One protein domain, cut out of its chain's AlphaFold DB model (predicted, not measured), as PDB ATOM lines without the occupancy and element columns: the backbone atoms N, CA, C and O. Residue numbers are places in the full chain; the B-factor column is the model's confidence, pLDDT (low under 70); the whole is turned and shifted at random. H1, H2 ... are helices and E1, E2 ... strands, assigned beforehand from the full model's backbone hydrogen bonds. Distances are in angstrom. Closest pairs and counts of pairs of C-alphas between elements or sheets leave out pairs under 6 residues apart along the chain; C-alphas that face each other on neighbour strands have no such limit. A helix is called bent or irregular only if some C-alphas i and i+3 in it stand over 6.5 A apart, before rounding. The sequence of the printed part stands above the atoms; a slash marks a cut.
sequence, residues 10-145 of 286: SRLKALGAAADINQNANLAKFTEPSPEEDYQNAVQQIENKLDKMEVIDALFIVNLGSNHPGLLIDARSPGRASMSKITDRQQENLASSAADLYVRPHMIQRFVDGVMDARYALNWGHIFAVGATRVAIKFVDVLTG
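What this domain is: This is residues 10 to 145 of the 286 residues of an uncharacterized protein of Fonsecaea erecta (UniProt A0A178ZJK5). A twisted five-strand sheet has the long helices H3 and H8 over one face, and H6 packs on both of these helices away from the sheet. Short H2 covers part of the opposite face, while H1 and H5, the elements farthest from the mean of the C-alphas, only graze the sheet. The printed part has 136 residues, with eight named helices and five named strands in the order H1 H2 H3 H4 E1 E2 E3 H5 E4 H6 H7 E5 H8. The mixed sheet runs E3 E2 E1 E4 E5, and the class is mixed, helices and strands. The whole is compact, with a radius of gyration of the C-alphas of 13.7 A and spans of 38 by 36 by 29 A.

Where its parts are: H1, residues 10 to 15, begins at C-alpha 10 (-18.347, 6.565, 147.943). H2 is residues 27 to 31, H3 residues 36 to 47, 16.4 A long, and H4 residues 50 to 56. E1, residues 59 to 63, is 13.8 A long; E2 is residues 71 to 74 and E3 residues 82 to 85. H5 is residues 88 to 95, E4 residues 99 to 103, H6 residues 105 to 112, H7 residues 118 to 123 and E5 residues 127 to 131. H8, residues 133 to 144, is 16.9 A long and ends at C-alpha 144 (-20.741, 17.695, 175.283). H4 and H5 are irregular: C-alphas 51 and 54 are 7.2 A apart, C-alphas 89 and 92 7.7 A.

How they stand to each other: E1, E2 and E3 form a meander, each strand the antiparallel neighbour of the one before, with N 60 and O 73 at 2.9 A and N 72 and O 84 at 2.8 A. E4 is parallel to E1, with N 63 and O 101 at 2.8 A, and antiparallel to E5, with N 100 and O 130 at 2.8 A. E3, H5 and E4 make a split strand-helix-strand unit, two strands running the same way with E2 and E1 between them, and its crossover is right-handed. H8, the hub, has a height over the sheet of 10.0 A. H3, on the same face, runs along the strands over E2. H2 is on the opposite face, over E4; its closest C-alphas to that strand, Phe 30 and Tyr 102, are 6.1 A apart. H8 touches H4, closest C-alphas Ile 56 and Lys 138, 5.7 A; H7 with residues 136 to 141 alone, Ala 118 and Val 140, 5.2 A; and H6 with residues 140 to 144 alone, Val 112 and Thr 144, 4.8 A. H6 also touches H3, Ala 42 and Pro 105, 5.3 A. Every O i to N i+4 pair is within hydrogen-bond range in H1, H3, H7 and H8, against 0 of 1 in H2, 0 of 3 in H4, 0 of 4 in H5 and 2 of 4 in H6; O i to N i+3 pairs within range are 2 of 2 in H2, 2 of 4 in H4 and 2 of 5 in H5.

The domain as a whole: The C-alphas farthest apart, Gln 23 and Gly 79, are 38.3 A apart. The printed part has no cut, and the link from H1 to H2 is long. The pLDDT is under 70 in residues 10 to 25 and 88 to 95.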
ATOM      1  N   SER A  10     -17.400   7.183 148.888       51.53
ATOM      2  CA  SER A  10     -18.347   6.565 147.943       51.53
ATOM      3  C   SER A  10     -19.794   6.522 148.450       51.53
ATOM      4  O   SER A  10     -20.705   6.827 147.684       51.53
ATOM      5  N   ARG A  11     -20.020   6.210 149.736       55.16
ATOM      6  CA  ARG A  11     -21.369   6.143 150.337       55.16
ATOM      7  C   ARG A  11     -22.007   7.526 150.488       55.16
ATOM      8  O   ARG A  11     -23.183   7.689 150.186       55.16
ATOM      9  N   LEU A  12     -21.212   8.531 150.869       56.09
ATOM     10  CA  LEU A  12     -21.659   9.925 150.943       56.09
ATOM     11  C   LEU A  12     -22.013  10.471 149.548       56.09
ATOM     12  O   LEU A  12     -23.049  11.106 149.382       56.09
ATOM     13  N   LYS A  13     -21.203  10.155 148.523       53.69
ATOM     14  CA  LYS A  13     -21.498  10.489 147.117       53.69
ATOM     15  C   LYS A  13     -22.762   9.798 146.597       53.69
ATOM     16  O   LYS A  13     -23.528  10.428 145.879       53.69
ATOM     17  N   ALA A  14     -23.008   8.543 146.984       50.84
ATOM     18  CA  ALA A  14     -24.197   7.786 146.582       50.84
ATOM     19  C   ALA A  14     -25.515   8.348 147.151       50.84
ATOM     20  O   ALA A  14     -26.579   8.074 146.607       50.84
ATOM     21  N   LEU A  15     -25.450   9.145 148.223       51.84
ATOM     22  CA  LEU A  15     -26.611   9.734 148.901       51.84
ATOM     23  C   LEU A  15     -26.725  11.257 148.716       51.84
ATOM     24  O   LEU A  15     -27.682  11.854 149.205       51.84
ATOM     25  N   GLY A  16     -25.775  11.880 148.011       47.72
ATOM     26  CA  GLY A  16     -25.527  13.326 148.049       47.72
ATOM     27  C   GLY A  16     -26.709  14.233 147.688       47.72
ATOM     28  O   GLY A  16     -26.782  15.334 148.213       47.72
ATOM     29  N   ALA A  17     -27.651  13.787 146.851       45.06
ATOM     30  CA  ALA A  17     -28.855  14.564 146.529       45.06
ATOM     31  C   ALA A  17     -30.064  14.221 147.422       45.06
ATOM     32  O   ALA A  17     -30.904  15.073 147.681       45.06
ATOM     33  N   ALA A  18     -30.159  12.979 147.906       42.25
ATOM     34  CA  ALA A  18     -31.322  12.491 148.650       42.25
ATOM     35  C   ALA A  18     -31.246  12.778 150.158       42.25
ATOM     36  O   ALA A  18     -32.268  12.768 150.839       42.25
ATOM     37  N   ALA A  19     -30.040  12.993 150.688       47.53
ATOM     38  CA  ALA A  19     -29.807  13.121 152.123       47.53
ATOM     39  C   ALA A  19     -29.568  14.575 152.593       47.53
ATOM     40  O   ALA A  19     -29.613  14.833 153.792       47.53
ATOM     41  N   ASP A  20     -29.404  15.534 151.671       56.94
ATOM     42  CA  ASP A  20     -29.408  16.986 151.936       56.94
ATOM     43  C   ASP A  20     -30.751  17.612 151.520       56.94
ATOM     44  O   ASP A  20     -30.834  18.513 150.688       56.94
ATOM     45  N   ILE A  21     -31.835  17.089 152.101       46.84
ATOM     46  CA  ILE A  21     -33.233  17.427 151.762       46.84
ATOM     47  C   ILE A  21     -33.523  18.934 151.917       46.84
ATOM     48  O   ILE A  21     -34.429  19.459 151.277       46.84
ATOM     49  N   ASN A  22     -32.740  19.637 152.744       50.03
ATOM     50  CA  ASN A  22     -32.917  21.059 153.044       50.03
ATOM     51  C   ASN A  22     -31.835  21.971 152.437       50.03
ATOM     52  O   ASN A  22     -31.877  23.167 152.700       50.03
ATOM     53  N   GLN A  23     -30.863  21.442 151.679       57.38
ATOM     54  CA  GLN A  23     -29.706  22.196 151.148       57.38
ATOM     55  C   GLN A  23     -28.895  22.972 152.208       57.38
ATOM     56  O   GLN A  23     -28.187  23.932 151.899       57.38
ATOM     57  N   ASN A  24     -28.999  22.580 153.480       57.25
ATOM     58  CA  ASN A  24     -28.363  23.286 154.596       57.25
ATOM     59  C   ASN A  24     -26.936  22.787 154.850       57.25
ATOM     60  O   ASN A  24     -26.146  23.464 155.513       57.25
ATOM     61  N   ALA A  25     -26.589  21.596 154.356       59.66
ATOM     62  CA  ALA A  25     -25.282  21.003 154.570       59.66
ATOM     63  C   ALA A  25     -24.455  21.070 153.284       59.66
ATOM     64  O   ALA A  25     -24.689  20.321 152.348       59.66
ATOM     65  N   ASN A  26     -23.398  21.891 153.261       72.88
ATOM     66  CA  ASN A  26     -22.360  21.768 152.233       72.88
ATOM     67  C   ASN A  26     -21.655  20.402 152.380       72.88
ATOM     68  O   ASN A  26     -20.628  20.304 153.053       72.88
ATOM     69  N   LEU A  27     -22.222  19.347 151.785       73.12
ATOM     70  CA  LEU A  27     -21.759  17.964 151.931       73.12
ATOM     71  C   LEU A  27     -20.324  17.773 151.439       73.12
ATOM     72  O   LEU A  27     -19.598  16.929 151.971       73.12
ATOM     73  N   ALA A  28     -19.892  18.580 150.465       76.94
ATOM     74  CA  ALA A  28     -18.534  18.534 149.935       76.94
ATOM     75  C   ALA A  28     -17.493  18.755 151.041       76.94
ATOM     76  O   ALA A  28     -16.459  18.080 151.042       76.94
ATOM     77  N   LYS A  29     -17.805  19.585 152.047       83.81
ATOM     78  CA  LYS A  29     -16.880  19.889 153.146       83.81
ATOM     79  C   LYS A  29     -16.460  18.655 153.937       83.81
ATOM     80  O   LYS A  29     -15.352  18.632 154.459       83.81
ATOM     81  N   PHE A  30     -17.310  17.629 154.036       83.38
ATOM     82  CA  PHE A  30     -16.995  16.387 154.753       83.38
ATOM     83  C   PHE A  30     -16.077  15.451 153.963       83.38
ATOM     84  O   PHE A  30     -15.527  14.506 154.521       83.38
ATOM     85  N   THR A  31     -15.903  15.715 152.668       76.50
ATOM     86  CA  THR A  31     -14.970  14.988 151.798       76.50
ATOM     87  C   THR A  31     -13.630  15.698 151.636       76.50
ATOM     88  O   THR A  31     -12.751  15.191 150.940       76.50
ATOM     89  N   GLU A  32     -13.445  16.849 152.277       84.75
ATOM     90  CA  GLU A  32     -12.169  17.557 152.266       84.75
ATOM     91  C   GLU A  32     -11.131  16.835 153.139       84.75
ATOM     92  O   GLU A  32     -11.482  16.237 154.168       84.75
ATOM     93  N   PRO A  33      -9.845  16.881 152.750       87.19
ATOM     94  CA  PRO A  33      -8.778  16.402 153.607       87.19
ATOM     95  C   PRO A  33      -8.694  17.257 154.877       87.19
ATOM     96  O   PRO A  33      -9.008  18.450 154.867       87.19
ATOM     97  N   SER A  34      -8.258  16.652 155.976       89.25
ATOM     98  CA  SER A  34      -8.013  17.344 157.244       89.25
ATOM     99  C   SER A  34      -6.557  17.160 157.693       89.25
ATOM    100  O   SER A  34      -5.964  16.118 157.388       89.25
ATOM    101  N   PRO A  35      -5.958  18.141 158.395       94.88
ATOM    102  CA  PRO A  35      -4.618  18.002 158.965       94.88
ATOM    103  C   PRO A  35      -4.498  16.772 159.874       94.88
ATOM    104  O   PRO A  35      -5.464  16.372 160.522       94.88
ATOM    105  N   GLU A  36      -3.310  16.165 159.920       94.94
ATOM    106  CA  GLU A  36      -3.034  15.006 160.784       94.94
ATOM    107  C   GLU A  36      -3.216  15.350 162.267       94.94
ATOM    108  O   GLU A  36      -3.832  14.590 163.004       94.94
ATOM    109  N   GLU A  37      -2.733  16.519 162.695       96.56
ATOM    110  CA  GLU A  37      -2.846  16.990 164.079       96.56
ATOM    111  C   GLU A  37      -4.308  17.104 164.529       96.56
ATOM    112  O   GLU A  37      -4.684  16.554 165.564       96.56
ATOM    113  N   ASP A  38      -5.152  17.730 163.704       96.00
ATOM    114  CA  ASP A  38      -6.584  17.861 163.972       96.00
ATOM    115  C   ASP A  38      -7.263  16.489 164.097       96.00
ATOM    116  O   ASP A  38      -8.086  16.275 164.990       96.00
ATOM    117  N   TYR A  39      -6.919  15.550 163.207       96.00
ATOM    118  CA  TYR A  39      -7.433  14.183 163.247       96.00
ATOM    119  C   TYR A  39      -7.027  13.467 164.538       96.00
ATOM    120  O   TYR A  39      -7.887  12.905 165.213       96.00
ATOM    121  N   GLN A  40      -5.748  13.515 164.915       96.94
ATOM    122  CA  GLN A  40      -5.254  12.853 166.126       96.94
ATOM    123  C   GLN A  40      -5.858  13.462 167.397       96.94
ATOM    124  O   GLN A  40      -6.252  12.719 168.296       96.94
ATOM    125  N   ASN A  41      -6.016  14.788 167.455       97.50
ATOM    126  CA  ASN A  41      -6.703  15.443 168.568       97.50
ATOM    127  C   ASN A  41      -8.167  14.983 168.673       97.50
ATOM    128  O   ASN A  41      -8.620  14.583 169.744       97.50
ATOM    129  N   ALA A  42      -8.896  14.965 167.554       97.56
ATOM    130  CA  ALA A  42     -10.275  14.485 167.518       97.56
ATOM    131  C   ALA A  42     -10.397  13.014 167.955       97.56
ATOM    132  O   ALA A  42     -11.284  12.677 168.738       97.56
ATOM    133  N   VAL A  43      -9.490  12.144 167.498       97.81
ATOM    134  CA  VAL A  43      -9.409  10.734 167.919       97.81
ATOM    135  C   VAL A  43      -9.217  10.636 169.432       97.81
ATOM    136  O   VAL A  43     -10.008   9.968 170.094       97.81
ATOM    137  N   GLN A  44      -8.243  11.355 169.994       97.94
ATOM    138  CA  GLN A  44      -7.967  11.343 171.434       97.94
ATOM    139  C   GLN A  44      -9.174  11.811 172.260       97.94
ATOM    140  O   GLN A  44      -9.469  11.260 173.320       97.94
ATOM    141  N   GLN A  45      -9.896  12.822 171.783       97.62
ATOM    142  CA  GLN A  45     -11.088  13.336 172.456       97.62
ATOM    143  C   GLN A  45     -12.249  12.350 172.458       97.62
ATOM    144  O   GLN A  45     -12.942  12.224 173.469       97.62
ATOM    145  N   ILE A  46     -12.444  11.642 171.346       97.56
ATOM    146  CA  ILE A  46     -13.426  10.563 171.241       97.56
ATOM    147  C   ILE A  46     -13.036   9.415 172.182       97.56
ATOM    148  O   ILE A  46     -13.887   8.941 172.934       97.56
ATOM    149  N   GLU A  47     -11.756   9.022 172.210       96.44
ATOM    150  CA  GLU A  47     -11.236   7.985 173.118       96.44
ATOM    151  C   GLU A  47     -11.506   8.311 174.585       96.44
ATOM    152  O   GLU A  47     -12.005   7.462 175.325       96.44
ATOM    153  N   ASN A  48     -11.273   9.561 174.989       96.00
ATOM    154  CA  ASN A  48     -11.482  10.040 176.359       96.00
ATOM    155  C   ASN A  48     -12.949  10.005 176.825       96.00
ATOM    156  O   ASN A  48     -13.217  10.295 177.991       96.00
ATOM    157  N   LYS A  49     -13.900   9.725 175.928       94.75
ATOM    158  CA  LYS A  49     -15.340   9.667 176.223       94.75
ATOM    159  C   LYS A  49     -15.943   8.283 175.980       94.75
ATOM    160  O   LYS A  49     -17.156   8.135 176.125       94.75
ATOM    161  N   LEU A  50     -15.142   7.279 175.600       94.06
ATOM    162  CA  LEU A  50     -15.640   5.934 175.276       94.06
ATOM    163  C   LEU A  50     -16.397   5.293 176.442       94.06
ATOM    164  O   LEU A  50     -17.431   4.667 176.229       94.06
ATOM    165  N   ASP A  51     -15.944   5.508 177.674       92.12
ATOM    166  CA  ASP A  51     -16.592   5.029 178.899       92.12
ATOM    167  C   ASP A  51     -18.053   5.491 179.038       92.12
ATOM    168  O   ASP A  51     -18.865   4.797 179.645       92.12
ATOM    169  N   LYS A  52     -18.412   6.620 178.417       91.62
ATOM    170  CA  LYS A  52     -19.766   7.196 178.428       91.62
ATOM    171  C   LYS A  52     -20.614   6.818 177.216       91.62
ATOM    172  O   LYS A  52     -21.790   7.175 177.154       91.62
ATOM    173  N   MET A  53     -20.053   6.119 176.229       93.38
ATOM    174  CA  MET A  53     -20.743   5.865 174.960       93.38
ATOM    175  C   MET A  53     -21.788   4.751 175.024       93.38
ATOM    176  O   MET A  53     -22.574   4.642 174.087       93.38
ATOM    177  N   GLU A  54     -21.878   3.971 176.107       91.56
ATOM    178  CA  GLU A  54     -22.873   2.887 176.233       91.56
ATOM    179  C   GLU A  54     -24.322   3.350 176.003       91.56
ATOM    180  O   GLU A  54     -25.137   2.606 175.461       91.56
ATOM    181  N   VAL A  55     -24.635   4.612 176.325       89.44
ATOM    182  CA  VAL A  55     -25.964   5.204 176.114       89.44
ATOM    183  C   VAL A  55     -26.362   5.254 174.635       89.44
ATOM    184  O   VAL A  55     -27.555   5.323 174.315       89.44
ATOM    185  N   ILE A  56     -25.388   5.222 173.717       93.00
ATOM    186  CA  ILE A  56     -25.611   5.236 172.268       93.00
ATOM    187  C   ILE A  56     -26.269   3.925 171.817       93.00
ATOM    188  O   ILE A  56     -27.188   3.988 170.994       93.00
ATOM    189  N   ASP A  57     -25.859   2.789 172.394       92.94
ATOM    190  CA  ASP A  57     -26.364   1.439 172.098       92.94
ATOM    191  C   ASP A  57     -26.372   1.127 170.587       92.94
ATOM    192  O   ASP A  57     -27.398   0.835 169.965       92.94
ATOM    193  N   ALA A  58     -25.208   1.295 169.948       93.44
ATOM    194  CA  ALA A  58     -25.042   1.080 168.512       93.44
ATOM    195  C   ALA A  58     -23.598   0.728 168.124       93.44
ATOM    196  O   ALA A  58     -22.643   1.108 168.799       93.44
ATOM    197  N   LEU A  59     -23.459   0.047 166.985       93.69
ATOM    198  CA  LEU A  59     -22.220  -0.020 166.208       93.69
ATOM    199  C   LEU A  59     -22.300   1.052 165.117       93.69
ATOM    200  O   LEU A  59     -23.278   1.073 164.367       93.69
ATOM    201  N   PHE A  60     -21.324   1.948 165.021       93.88
ATOM    202  CA  PHE A  60     -21.378   3.070 164.078       93.88
ATOM    203  C   PHE A  60     -19.991   3.553 163.663       93.88
ATOM    204  O   PHE A  60     -18.977   3.156 164.239       93.88
ATOM    205  N   ILE A  61     -19.956   4.393 162.631       92.69
ATOM    206  CA  ILE A  61     -18.718   4.899 162.036       92.69
ATOM    207  C   ILE A  61     -18.620   6.404 162.234       92.69
ATOM    208  O   ILE A  61     -19.612   7.105 162.058       92.69
ATOM    209  N   VAL A  62     -17.426   6.909 162.540       94.62
ATOM    210  CA  VAL A  62     -17.118   8.345 162.561       94.62
ATOM    211  C   VAL A  62     -16.037   8.657 161.531       94.62
ATOM    212  O   VAL A  62     -14.919   8.149 161.604       94.62
ATOM    213  N   ASN A  63     -16.373   9.511 160.570       92.62
ATOM    214  CA  ASN A  63     -15.503   9.933 159.479       92.62
ATOM    215  C   ASN A  63     -15.032  11.367 159.718       92.62
ATOM    216  O   ASN A  63     -15.851  12.282 159.809       92.62
ATOM    217  N   LEU A  64     -13.709  11.532 159.792       92.88
ATOM    218  CA  LEU A  64     -13.017  12.752 160.219       92.88
ATOM    219  C   LEU A  64     -12.226  13.434 159.083       92.88
ATOM    220  O   LEU A  64     -11.332  14.238 159.323       92.88
ATOM    221  N   GLY A  65     -12.530  13.107 157.829       86.44
ATOM    222  CA  GLY A  65     -11.837  13.628 156.649       86.44
ATOM    223  C   GLY A  65     -11.510  12.519 155.656       86.44
ATOM    224  O   GLY A  65     -11.402  11.353 156.024       86.44
ATOM    225  N   SER A  66     -11.367  12.875 154.380       84.12
ATOM    226  CA  SER A  66     -11.208  11.889 153.299       84.12
ATOM    227  C   SER A  66      -9.825  11.242 153.215       84.12
ATOM    228  O   SER A  66      -9.678  10.219 152.551       84.12
ATOM    229  N   ASN A  67      -8.818  11.833 153.861       88.38
ATOM    230  CA  ASN A  67      -7.431  11.365 153.879       88.38
ATOM    231  C   ASN A  67      -7.077  10.518 155.112       88.38
ATOM    232  O   ASN A  67      -5.923  10.115 155.239       88.38
ATOM    233  N   HIS A  68      -8.043  10.249 155.994       88.75
ATOM    234  CA  HIS A  68      -7.842   9.525 157.248       88.75
ATOM    235  C   HIS A  68      -8.744   8.294 157.333       88.75
ATOM    236  O   HIS A  68      -9.849   8.308 156.785       88.75
ATOM    237  N   PRO A  69      -8.328   7.228 158.040       89.12
ATOM    238  CA  PRO A  69      -9.208   6.094 158.271       89.12
ATOM    239  C   PRO A  69     -10.373   6.500 159.182       89.12
ATOM    240  O   PRO A  69     -10.181   7.146 160.219       89.12
ATOM    241  N   GLY A  70     -11.584   6.080 158.806       89.50
ATOM    242  CA  GLY A  70     -12.765   6.202 159.656       89.50
ATOM    243  C   GLY A  70     -12.615   5.397 160.949       89.50
ATOM    244  O   GLY A  70     -11.848   4.434 161.020       89.50
ATOM    245  N   LEU A  71     -13.354   5.789 161.979       93.44
ATOM    246  CA  LEU A  71     -13.352   5.140 163.286       93.44
ATOM    247  C   LEU A  71     -14.591   4.258 163.402       93.44
ATOM    248  O   LEU A  71     -15.705   4.757 163.271       93.44
ATOM    249  N   LEU A  72     -14.409   2.964 163.650       92.94
ATOM    250  CA  LEU A  72     -15.491   2.053 164.012       92.94
ATOM    251  C   LEU A  72     -15.639   2.057 165.530       92.94
ATOM    252  O   LEU A  72     -14.699   1.672 166.232       92.94
ATOM    253  N   ILE A  73     -16.806   2.473 166.012       94.69
ATOM    254  CA  ILE A  73     -17.148   2.514 167.434       94.69
ATOM    255  C   ILE A  73     -18.231   1.475 167.705       94.69
ATOM    256  O   ILE A  73     -19.315   1.530 167.119       94.69
ATOM    257  N   ASP A  74     -17.946   0.536 168.605       93.81
ATOM    258  CA  ASP A  74     -18.927  -0.416 169.124       93.81
ATOM    259  C   ASP A  74     -19.299  -0.032 170.551       93.81
ATOM    260  O   ASP A  74     -18.517  -0.245 171.475       93.81
ATOM    261  N   ALA A  75     -20.491   0.535 170.719       94.56
ATOM    262  CA  ALA A  75     -21.023   0.990 171.997       94.56
ATOM    263  C   ALA A  75     -22.197   0.129 172.500       94.56
ATOM    264  O   ALA A  75     -22.958   0.561 173.361       94.56
ATOM    265  N   ARG A  76     -22.373  -1.083 171.959       92.50
ATOM    266  CA  ARG A  76     -23.480  -1.993 172.327       92.50
ATOM    267  C   ARG A  76     -23.247  -2.733 173.646       92.50
ATOM    268  O   ARG A  76     -24.165  -3.332 174.191       92.50
ATOM    269  N   SER A  77     -22.003  -2.754 174.127       86.19
ATOM    270  CA  SER A  77     -21.615  -3.459 175.352       86.19
ATOM    271  C   SER A  77     -21.477  -2.471 176.517       86.19
ATOM    272  O   SER A  77     -20.564  -1.641 176.474       86.19
ATOM    273  N   PRO A  78     -22.320  -2.566 177.566       78.88
ATOM    274  CA  PRO A  78     -22.246  -1.685 178.732       78.88
ATOM    275  C   PRO A  78     -20.852  -1.668 179.368       78.88
ATOM    276  O   PRO A  78     -20.225  -2.721 179.538       78.88
ATOM    277  N   GLY A  79     -20.349  -0.473 179.678       77.81
ATOM    278  CA  GLY A  79     -19.014  -0.231 180.243       77.81
ATOM    279  C   GLY A  79     -17.827  -0.721 179.398       77.81
ATOM    280  O   GLY A  79     -16.712  -0.806 179.912       77.81
ATOM    281  N   ARG A  80     -18.042  -1.106 178.133       84.88
ATOM    282  CA  ARG A  80     -17.015  -1.696 177.251       84.88
ATOM    283  C   ARG A  80     -17.102  -1.172 175.822       84.88
ATOM    284  O   ARG A  80     -16.851  -1.925 174.879       84.88
ATOM    285  N   ALA A  81     -17.471   0.096 175.652       92.31
ATOM    286  CA  ALA A  81     -17.406   0.691 174.329       92.31
ATOM    287  C   ALA A  81     -15.965   0.620 173.808       92.31
ATOM    288  O   ALA A  81     -15.005   0.825 174.555       92.31
ATOM    289  N   SER A  82     -15.814   0.293 172.532       93.75
ATOM    290  CA  SER A  82     -14.506   0.138 171.901       93.75
ATOM    291  C   SER A  82     -14.431   0.957 170.629       93.75
ATOM    292  O   SER A  82     -15.444   1.195 169.972       93.75
ATOM    293  N   MET A  83     -13.218   1.375 170.287       94.38
ATOM    294  CA  MET A  83     -12.944   2.104 169.062       94.38
ATOM    295  C   MET A  83     -11.757   1.483 168.341       94.38
ATOM    296  O   MET A  83     -10.757   1.113 168.956       94.38
ATOM    297  N   SER A  84     -11.861   1.388 167.021       92.06
ATOM    298  CA  SER A  84     -10.761   0.960 166.161       92.06
ATOM    299  C   SER A  84     -10.761   1.743 164.854       92.06
ATOM    300  O   SER A  84     -11.815   2.128 164.352       92.06
ATOM    301  N   LYS A  85      -9.576   1.969 164.283       90.94
ATOM    302  CA  LYS A  85      -9.448   2.522 162.931       90.94
ATOM    303  C   LYS A  85      -9.870   1.459 161.920       90.94
ATOM    304  O   LYS A  85      -9.379   0.332 161.971       90.94
ATOM    305  N   ILE A  86     -10.750   1.826 160.995       83.75
ATOM    306  CA  ILE A  86     -11.186   0.943 159.915       83.75
ATOM    307  C   ILE A  86     -10.000   0.700 158.985       83.75
ATOM    308  O   ILE A  86      -9.365   1.634 158.498       83.75
ATOM    309  N   THR A  87      -9.720  -0.574 158.728       76.38
ATOM    310  CA  THR A  87      -8.731  -1.017 157.735       76.38
ATOM    311  C   THR A  87      -9.430  -1.717 156.570       76.38
ATOM    312  O   THR A  87     -10.585  -2.131 156.694       76.38
ATOM    313  N   ASP A  88      -8.724  -1.919 155.453       60.69
ATOM    314  CA  ASP A  88      -9.252  -2.591 154.250       60.69
ATOM    315  C   ASP A  88      -9.877  -3.975 154.541       60.69
ATOM    316  O   ASP A  88     -10.769  -4.425 153.829       60.69
ATOM    317  N   ARG A  89      -9.463  -4.641 155.629       51.53
ATOM    318  CA  ARG A  89      -9.966  -5.963 156.050       51.53
ATOM    319  C   ARG A  89     -11.317  -5.935 156.780       51.53
ATOM    320  O   ARG A  89     -11.848  -6.997 157.079       51.53
ATOM    321  N   GLN A  90     -11.864  -4.759 157.096       54.25
ATOM    322  CA  GLN A  90     -13.107  -4.604 157.870       54.25
ATOM    323  C   GLN A  90     -14.268  -4.004 157.056       54.25
ATOM    324  O   GLN A  90     -15.312  -3.686 157.625       54.25
ATOM    325  N   GLN A  91     -14.128  -3.892 155.729       54.78
ATOM    326  CA  GLN A  91     -15.183  -3.375 154.848       54.78
ATOM    327  C   GLN A  91     -16.487  -4.196 154.890       54.78
ATOM    328  O   GLN A  91     -17.563  -3.626 154.731       54.78
ATOM    329  N   GLU A  92     -16.430  -5.499 155.185       48.94
ATOM    330  CA  GLU A  92     -17.632  -6.343 155.313       48.94
ATOM    331  C   GLU A  92     -18.460  -6.037 156.581       48.94
ATOM    332  O   GLU A  92     -19.678  -6.209 156.577       48.94
ATOM    333  N   ASN A  93     -17.854  -5.473 157.638       52.72
ATOM    334  CA  ASN A  93     -18.565  -5.084 158.868       52.72
ATOM    335  C   ASN A  93     -19.371  -3.774 158.724       52.72
ATOM    336  O   ASN A  93     -20.241  -3.490 159.553       52.72
ATOM    337  N   LEU A  94     -19.143  -3.004 157.651       60.47
ATOM    338  CA  LEU A  94     -19.825  -1.734 157.347       60.47
ATOM    339  C   LEU A  94     -21.322  -1.903 157.025       60.47
ATOM    340  O   LEU A  94     -22.080  -0.931 157.038       60.47
ATOM    341  N   ALA A  95     -21.764  -3.125 156.710       63.56
ATOM    342  CA  ALA A  95     -23.171  -3.425 156.441       63.56
ATOM    343  C   ALA A  95     -24.031  -3.446 157.716       63.56
ATOM    344  O   ALA A  95     -25.246  -3.289 157.639       63.56
ATOM    345  N   SER A  96     -23.398  -3.628 158.879       71.50
ATOM    346  CA  SER A  96     -24.067  -3.709 160.181       71.50
ATOM    347  C   SER A  96     -24.007  -2.414 160.997       71.50
ATOM    348  O   SER A  96     -24.548  -2.378 162.104       71.50
ATOM    349  N   SER A  97     -23.366  -1.354 160.476       84.31
ATOM    350  CA  SER A  97     -23.365  -0.054 161.147       84.31
ATOM    351  C   SER A  97     -24.786   0.512 161.172       84.31
ATOM    352  O   SER A  97     -25.511   0.511 160.177       84.31
ATOM    353  N   ALA A  98     -25.207   1.000 162.337       88.62
ATOM    354  CA  ALA A  98     -26.487   1.679 162.484       88.62
ATOM    355  C   ALA A  98     -26.457   3.080 161.855       88.62
ATOM    356  O   ALA A  98     -27.505   3.606 161.466       88.62
ATOM    357  N   ALA A  99     -25.272   3.695 161.797       89.88
ATOM    358  CA  ALA A  99     -25.052   4.986 161.169       89.88
ATOM    359  C   ALA A  99     -23.587   5.190 160.746       89.88
ATOM    360  O   ALA A  99     -22.668   4.692 161.402       89.88
ATOM    361  N   ASP A 100     -23.401   6.012 159.714       89.25
ATOM    362  CA  ASP A 100     -22.116   6.577 159.314       89.25
ATOM    363  C   ASP A 100     -22.172   8.092 159.562       89.25
ATOM    364  O   ASP A 100     -22.970   8.815 158.957       89.25
ATOM    365  N   LEU A 101     -21.348   8.568 160.492       92.19
ATOM    366  CA  LEU A 101     -21.257   9.966 160.895       92.19
ATOM    367  C   LEU A 101     -20.123  10.644 160.133       92.19
ATOM    368  O   LEU A 101     -19.030  10.099 160.004       92.19
ATOM    369  N   TYR A 102     -20.370  11.851 159.651       91.12
ATOM    370  CA  TYR A 102     -19.415  12.678 158.929       91.12
ATOM    371  C   TYR A 102     -19.290  14.011 159.651       91.12
ATOM    372  O   TYR A 102     -20.273  14.730 159.822       91.12
ATOM    373  N   VAL A 103     -18.084  14.329 160.108       93.25
ATOM    374  CA  VAL A 103     -17.819  15.497 160.948       93.25
ATOM    375  C   VAL A 103     -16.397  15.984 160.703       93.25
ATOM    376  O   VAL A 103     -15.482  15.189 160.513       93.25
ATOM    377  N   ARG A 104     -16.188  17.303 160.668       93.50
ATOM    378  CA  ARG A 104     -14.823  17.841 160.578       93.50
ATOM    379  C   ARG A 104     -14.119  17.687 161.927       93.50
ATOM    380  O   ARG A 104     -14.756  17.966 162.938       93.50
ATOM    381  N   PRO A 105     -12.826  17.327 161.975       94.44
ATOM    382  CA  PRO A 105     -12.130  17.084 163.241       94.44
ATOM    383  C   PRO A 105     -12.238  18.224 164.257       94.44
ATOM    384  O   PRO A 105     -12.567  17.982 165.412       94.44
ATOM    385  N   HIS A 106     -12.080  19.479 163.819       93.00
ATOM    386  CA  HIS A 106     -12.197  20.653 164.694       93.00
ATOM    387  C   HIS A 106     -13.580  20.799 165.357       93.00
ATOM    388  O   HIS A 106     -13.707  21.479 166.371       93.00
ATOM    389  N   MET A 107     -14.630  20.175 164.812       94.81
ATOM    390  CA  MET A 107     -15.952  20.178 165.440       94.81
ATOM    391  C   MET A 107     -16.013  19.272 166.670       94.81
ATOM    392  O   MET A 107     -16.780  19.577 167.576       94.81
ATOM    393  N   ILE A 108     -15.196  18.213 166.741       96.75
ATOM    394  CA  ILE A 108     -15.131  17.341 167.922       96.75
ATOM    395  C   ILE A 108     -14.731  18.156 169.155       96.75
ATOM    396  O   ILE A 108     -15.427  18.089 170.164       96.75
ATOM    397  N   GLN A 109     -13.713  19.014 169.028       93.19
ATOM    398  CA  GLN A 109     -13.307  19.944 170.088       93.19
ATOM    399  C   GLN A 109     -14.469  20.841 170.517       93.19
ATOM    400  O   GLN A 109     -14.765  20.951 171.699       93.19
ATOM    401  N   ARG A 110     -15.187  21.427 169.553       94.31
ATOM    402  CA  ARG A 110     -16.329  22.305 169.846       94.31
ATOM    403  C   ARG A 110     -17.467  21.586 170.570       94.31
ATOM    404  O   ARG A 110     -18.149  22.208 171.380       94.31
ATOM    405  N   PHE A 111     -17.682  20.302 170.286       95.31
ATOM    406  CA  PHE A 111     -18.637  19.490 171.036       95.31
ATOM    407  C   PHE A 111     -18.130  19.236 172.455       95.31
ATOM    408  O   PHE A 111     -18.874  19.444 173.402       95.31
ATOM    409  N   VAL A 112     -16.862  18.857 172.624       93.56
ATOM    410  CA  VAL A 112     -16.263  18.633 173.952       93.56
ATOM    411  C   VAL A 112     -16.292  19.890 174.821       93.56
ATOM    412  O   VAL A 112     -16.583  19.795 176.011       93.56
ATOM    413  N   ASP A 113     -16.062  21.060 174.227       91.50
ATOM    414  CA  ASP A 113     -16.101  22.357 174.913       91.50
ATOM    415  C   ASP A 113     -17.530  22.811 175.258       91.50
ATOM    416  O   ASP A 113     -17.715  23.836 175.911       91.50
ATOM    417  N   GLY A 114     -18.559  22.093 174.792       87.88
ATOM    418  CA  GLY A 114     -19.963  22.437 175.026       87.88
ATOM    419  C   GLY A 114     -20.439  23.688 174.279       87.88
ATOM    420  O   GLY A 114     -21.563  24.134 174.492       87.88
ATOM    421  N   VAL A 115     -19.628  24.245 173.371       87.75
ATOM    422  CA  VAL A 115     -19.967  25.461 172.603       87.75
ATOM    423  C   VAL A 115     -20.910  25.188 171.426       87.75
ATOM    424  O   VAL A 115     -21.228  26.094 170.654       87.75
ATOM    425  N   MET A 116     -21.306  23.928 171.223       84.81
ATOM    426  CA  MET A 116     -22.258  23.525 170.194       84.81
ATOM    427  C   MET A 116     -22.997  22.248 170.597       84.81
ATOM    428  O   MET A 116     -22.368  21.214 170.814       84.81
ATOM    429  N   ASP A 117     -24.328  22.304 170.631       87.50
ATOM    430  CA  ASP A 117     -25.164  21.143 170.932       87.50
ATOM    431  C   ASP A 117     -25.508  20.316 169.680       87.50
ATOM    432  O   ASP A 117     -25.413  20.781 168.539       87.50
ATOM    433  N   ALA A 118     -25.954  19.078 169.901       85.94
ATOM    434  CA  ALA A 118     -26.263  18.116 168.849       85.94
ATOM    435  C   ALA A 118     -27.303  18.603 167.827       85.94
ATOM    436  O   ALA A 118     -27.159  18.357 166.626       85.94
ATOM    437  N   ARG A 119     -28.354  19.296 168.284       83.62
ATOM    438  CA  ARG A 119     -29.460  19.753 167.425       83.62
ATOM    439  C   ARG A 119     -28.984  20.877 166.523       83.62
ATOM    440  O   ARG A 119     -29.237  20.832 165.321       83.62
ATOM    441  N   TYR A 120     -28.236  21.831 167.079       81.81
ATOM    442  CA  TYR A 120     -27.600  22.884 166.290       81.81
ATOM    443  C   TYR A 120     -26.636  22.289 165.259       81.81
ATOM    444  O   TYR A 120     -26.696  22.634 164.076       81.81
ATOM    445  N   ALA A 121     -25.786  21.352 165.684       85.62
ATOM    446  CA  ALA A 121     -24.798  20.726 164.818       85.62
ATOM    447  C   ALA A 121     -25.434  19.985 163.631       85.62
ATOM    448  O   ALA A 121     -24.933  20.087 162.514       85.62
ATOM    449  N   LEU A 122     -26.536  19.265 163.852       82.50
ATOM    450  CA  LEU A 122     -27.270  18.572 162.788       82.50
ATOM    451  C   LEU A 122     -28.011  19.552 161.873       82.50
ATOM    452  O   LEU A 122     -27.926  19.429 160.654       82.50
ATOM    453  N   ASN A 123     -28.706  20.538 162.444       76.56
ATOM    454  CA  ASN A 123     -29.544  21.462 161.675       76.56
ATOM    455  C   ASN A 123     -28.730  22.355 160.724       76.56
ATOM    456  O   ASN A 123     -29.166  22.631 159.608       76.56
ATOM    457  N   TRP A 124     -27.530  22.760 161.148       77.44
ATOM    458  CA  TRP A 124     -26.610  23.597 160.366       77.44
ATOM    459  C   TRP A 124     -25.506  22.790 159.666       77.44
ATOM    460  O   TRP A 124     -24.513  23.334 159.173       77.44
ATOM    461  N   GLY A 125     -25.661  21.464 159.628       83.75
ATOM    462  CA  GLY A 125     -24.789  20.565 158.885       83.75
ATOM    463  C   GLY A 125     -23.340  20.566 159.367       83.75
ATOM    464  O   GLY A 125     -22.441  20.410 158.550       83.75
ATOM    465  N   HIS A 126     -23.058  20.787 160.649       87.69
ATOM    466  CA  HIS A 126     -21.723  20.614 161.240       87.69
ATOM    467  C   HIS A 126     -21.370  19.143 161.493       87.69
ATOM    468  O   HIS A 126     -20.192  18.784 161.513       87.69
ATOM    469  N   ILE A 127     -22.389  18.298 161.625       89.62
ATOM    470  CA  ILE A 127     -22.303  16.841 161.576       89.62
ATOM    471  C   ILE A 127     -23.388  16.332 160.632       89.62
ATOM    472  O   ILE A 127     -24.494  16.867 160.593       89.62
ATOM    473  N   PHE A 128     -23.067  15.301 159.868       87.06
ATOM    474  CA  PHE A 128     -23.993  14.663 158.950       87.06
ATOM    475  C   PHE A 128     -24.068  13.169 159.232       87.06
ATOM    476  O   PHE A 128     -23.051  12.540 159.517       87.06
ATOM    477  N   ALA A 129     -25.268  12.598 159.175       86.75
ATOM    478  CA  ALA A 129     -25.502  11.209 159.529       86.75
ATOM    479  C   ALA A 129     -26.214  10.485 158.392       86.75
ATOM    480  O   ALA A 129     -27.322  10.852 158.004       86.75
ATOM    481  N   VAL A 130     -25.594   9.419 157.901       83.25
ATOM    482  CA  VAL A 130     -26.251   8.426 157.055       83.25
ATOM    483  C   VAL A 130     -26.747   7.306 157.961       83.25
ATOM    484  O   VAL A 130     -25.962   6.745 158.717       83.25
ATOM    485  N   GLY A 131     -28.036   6.967 157.897       84.56
ATOM    486  CA  GLY A 131     -28.644   5.951 158.762       84.56
ATOM    487  C   GLY A 131     -29.353   6.557 159.974       84.56
ATOM    488  O   GLY A 131     -30.073   7.547 159.857       84.56
ATOM    489  N   ALA A 132     -29.214   5.939 161.147       85.69
ATOM    490  CA  ALA A 132     -29.985   6.311 162.329       85.69
ATOM    491  C   ALA A 132     -29.510   7.639 162.958       85.69
ATOM    492  O   ALA A 132     -28.588   7.650 163.771       85.69
ATOM    493  N   THR A 133     -30.203   8.752 162.681       86.50
ATOM    494  CA  THR A 133     -29.889  10.102 163.212       86.50
ATOM    495  C   THR A 133     -29.739  10.151 164.736       86.50
ATOM    496  O   THR A 133     -28.920  10.911 165.248       86.50
ATOM    497  N   ARG A 134     -30.463   9.299 165.481       88.00
ATOM    498  CA  ARG A 134     -30.330   9.191 166.948       88.00
ATOM    499  C   ARG A 134     -28.896   8.904 167.406       88.00
ATOM    500  O   ARG A 134     -28.526   9.312 168.500       88.00
ATOM    501  N   VAL A 135     -28.108   8.203 166.586       92.12
ATOM    502  CA  VAL A 135     -26.707   7.885 166.879       92.12
ATOM    503  C   VAL A 135     -25.873   9.161 166.861       92.12
ATOM    504  O   VAL A 135     -25.105   9.385 167.785       92.12
ATOM    505  N   ALA A 136     -26.082  10.036 165.873       91.75
ATOM    506  CA  ALA A 136     -25.399  11.325 165.788       91.75
ATOM    507  C   ALA A 136     -25.745  12.240 166.970       91.75
ATOM    508  O   ALA A 136     -24.851  12.856 167.541       91.75
ATOM    509  N   ILE A 137     -27.027  12.279 167.359       90.31
ATOM    510  CA  ILE A 137     -27.489  13.068 168.510       90.31
ATOM    511  C   ILE A 137     -26.776  12.610 169.781       90.31
ATOM    512  O   ILE A 137     -26.056  13.389 170.396       90.31
ATOM    513  N   LYS A 138     -26.901  11.321 170.122       92.50
ATOM    514  CA  LYS A 138     -26.296  10.772 171.339       92.50
ATOM    515  C   LYS A 138     -24.771  10.854 171.326       92.50
ATOM    516  O   LYS A 138     -24.173  11.062 172.372       92.50
ATOM    517  N   PHE A 139     -24.140  10.705 170.161       95.38
ATOM    518  CA  PHE A 139     -22.696  10.880 170.021       95.38
ATOM    519  C   PHE A 139     -22.264  12.296 170.419       95.38
ATOM    520  O   PHE A 139     -21.368  12.447 171.246       95.38
ATOM    521  N   VAL A 140     -22.928  13.333 169.899       94.75
ATOM    522  CA  VAL A 140     -22.619  14.724 170.269       94.75
ATOM    523  C   VAL A 140     -23.000  15.019 171.726       94.75
ATOM    524  O   VAL A 140     -22.233  15.676 172.430       94.75
ATOM    525  N   ASP A 141     -24.117  14.486 172.225       92.88
ATOM    526  CA  ASP A 141     -24.520  14.635 173.631       92.88
ATOM    527  C   ASP A 141     -23.465  14.042 174.588       92.88
ATOM    528  O   ASP A 141     -23.065  14.686 175.557       92.88
ATOM    529  N   VAL A 142     -22.912  12.864 174.277       93.62
ATOM    530  CA  VAL A 142     -21.823  12.249 175.059       93.62
ATOM    531  C   VAL A 142     -20.558  13.114 175.051       93.62
ATOM    532  O   VAL A 142     -19.922  13.283 176.097       93.62
ATOM    533  N   LEU A 143     -20.191  13.684 173.899       94.94
ATOM    534  CA  LEU A 143     -19.023  14.568 173.797       94.94
ATOM    535  C   LEU A 143     -19.204  15.840 174.635       94.94
ATOM    536  O   LEU A 143     -18.311  16.175 175.417       94.94
ATOM    537  N   THR A 144     -20.373  16.478 174.529       91.62
ATOM    538  CA  THR A 144     -20.741  17.695 175.283       91.62
ATOM    539  C   THR A 144     -20.967  17.441 176.776       91.62
ATOM    540  O   THR A 144     -20.969  18.378 177.567       91.62
ATOM    541  N   GLY A 145     -21.143  16.181 177.188       84.88
ATOM    542  CA  GLY A 145     -21.532  15.835 178.556       84.88
ATOM    543  C   GLY A 145     -22.993  16.166 178.867       84.88
ATOM    544  O   GLY A 145     -23.361  16.243 180.038       84.88
TER     545      GLY A 145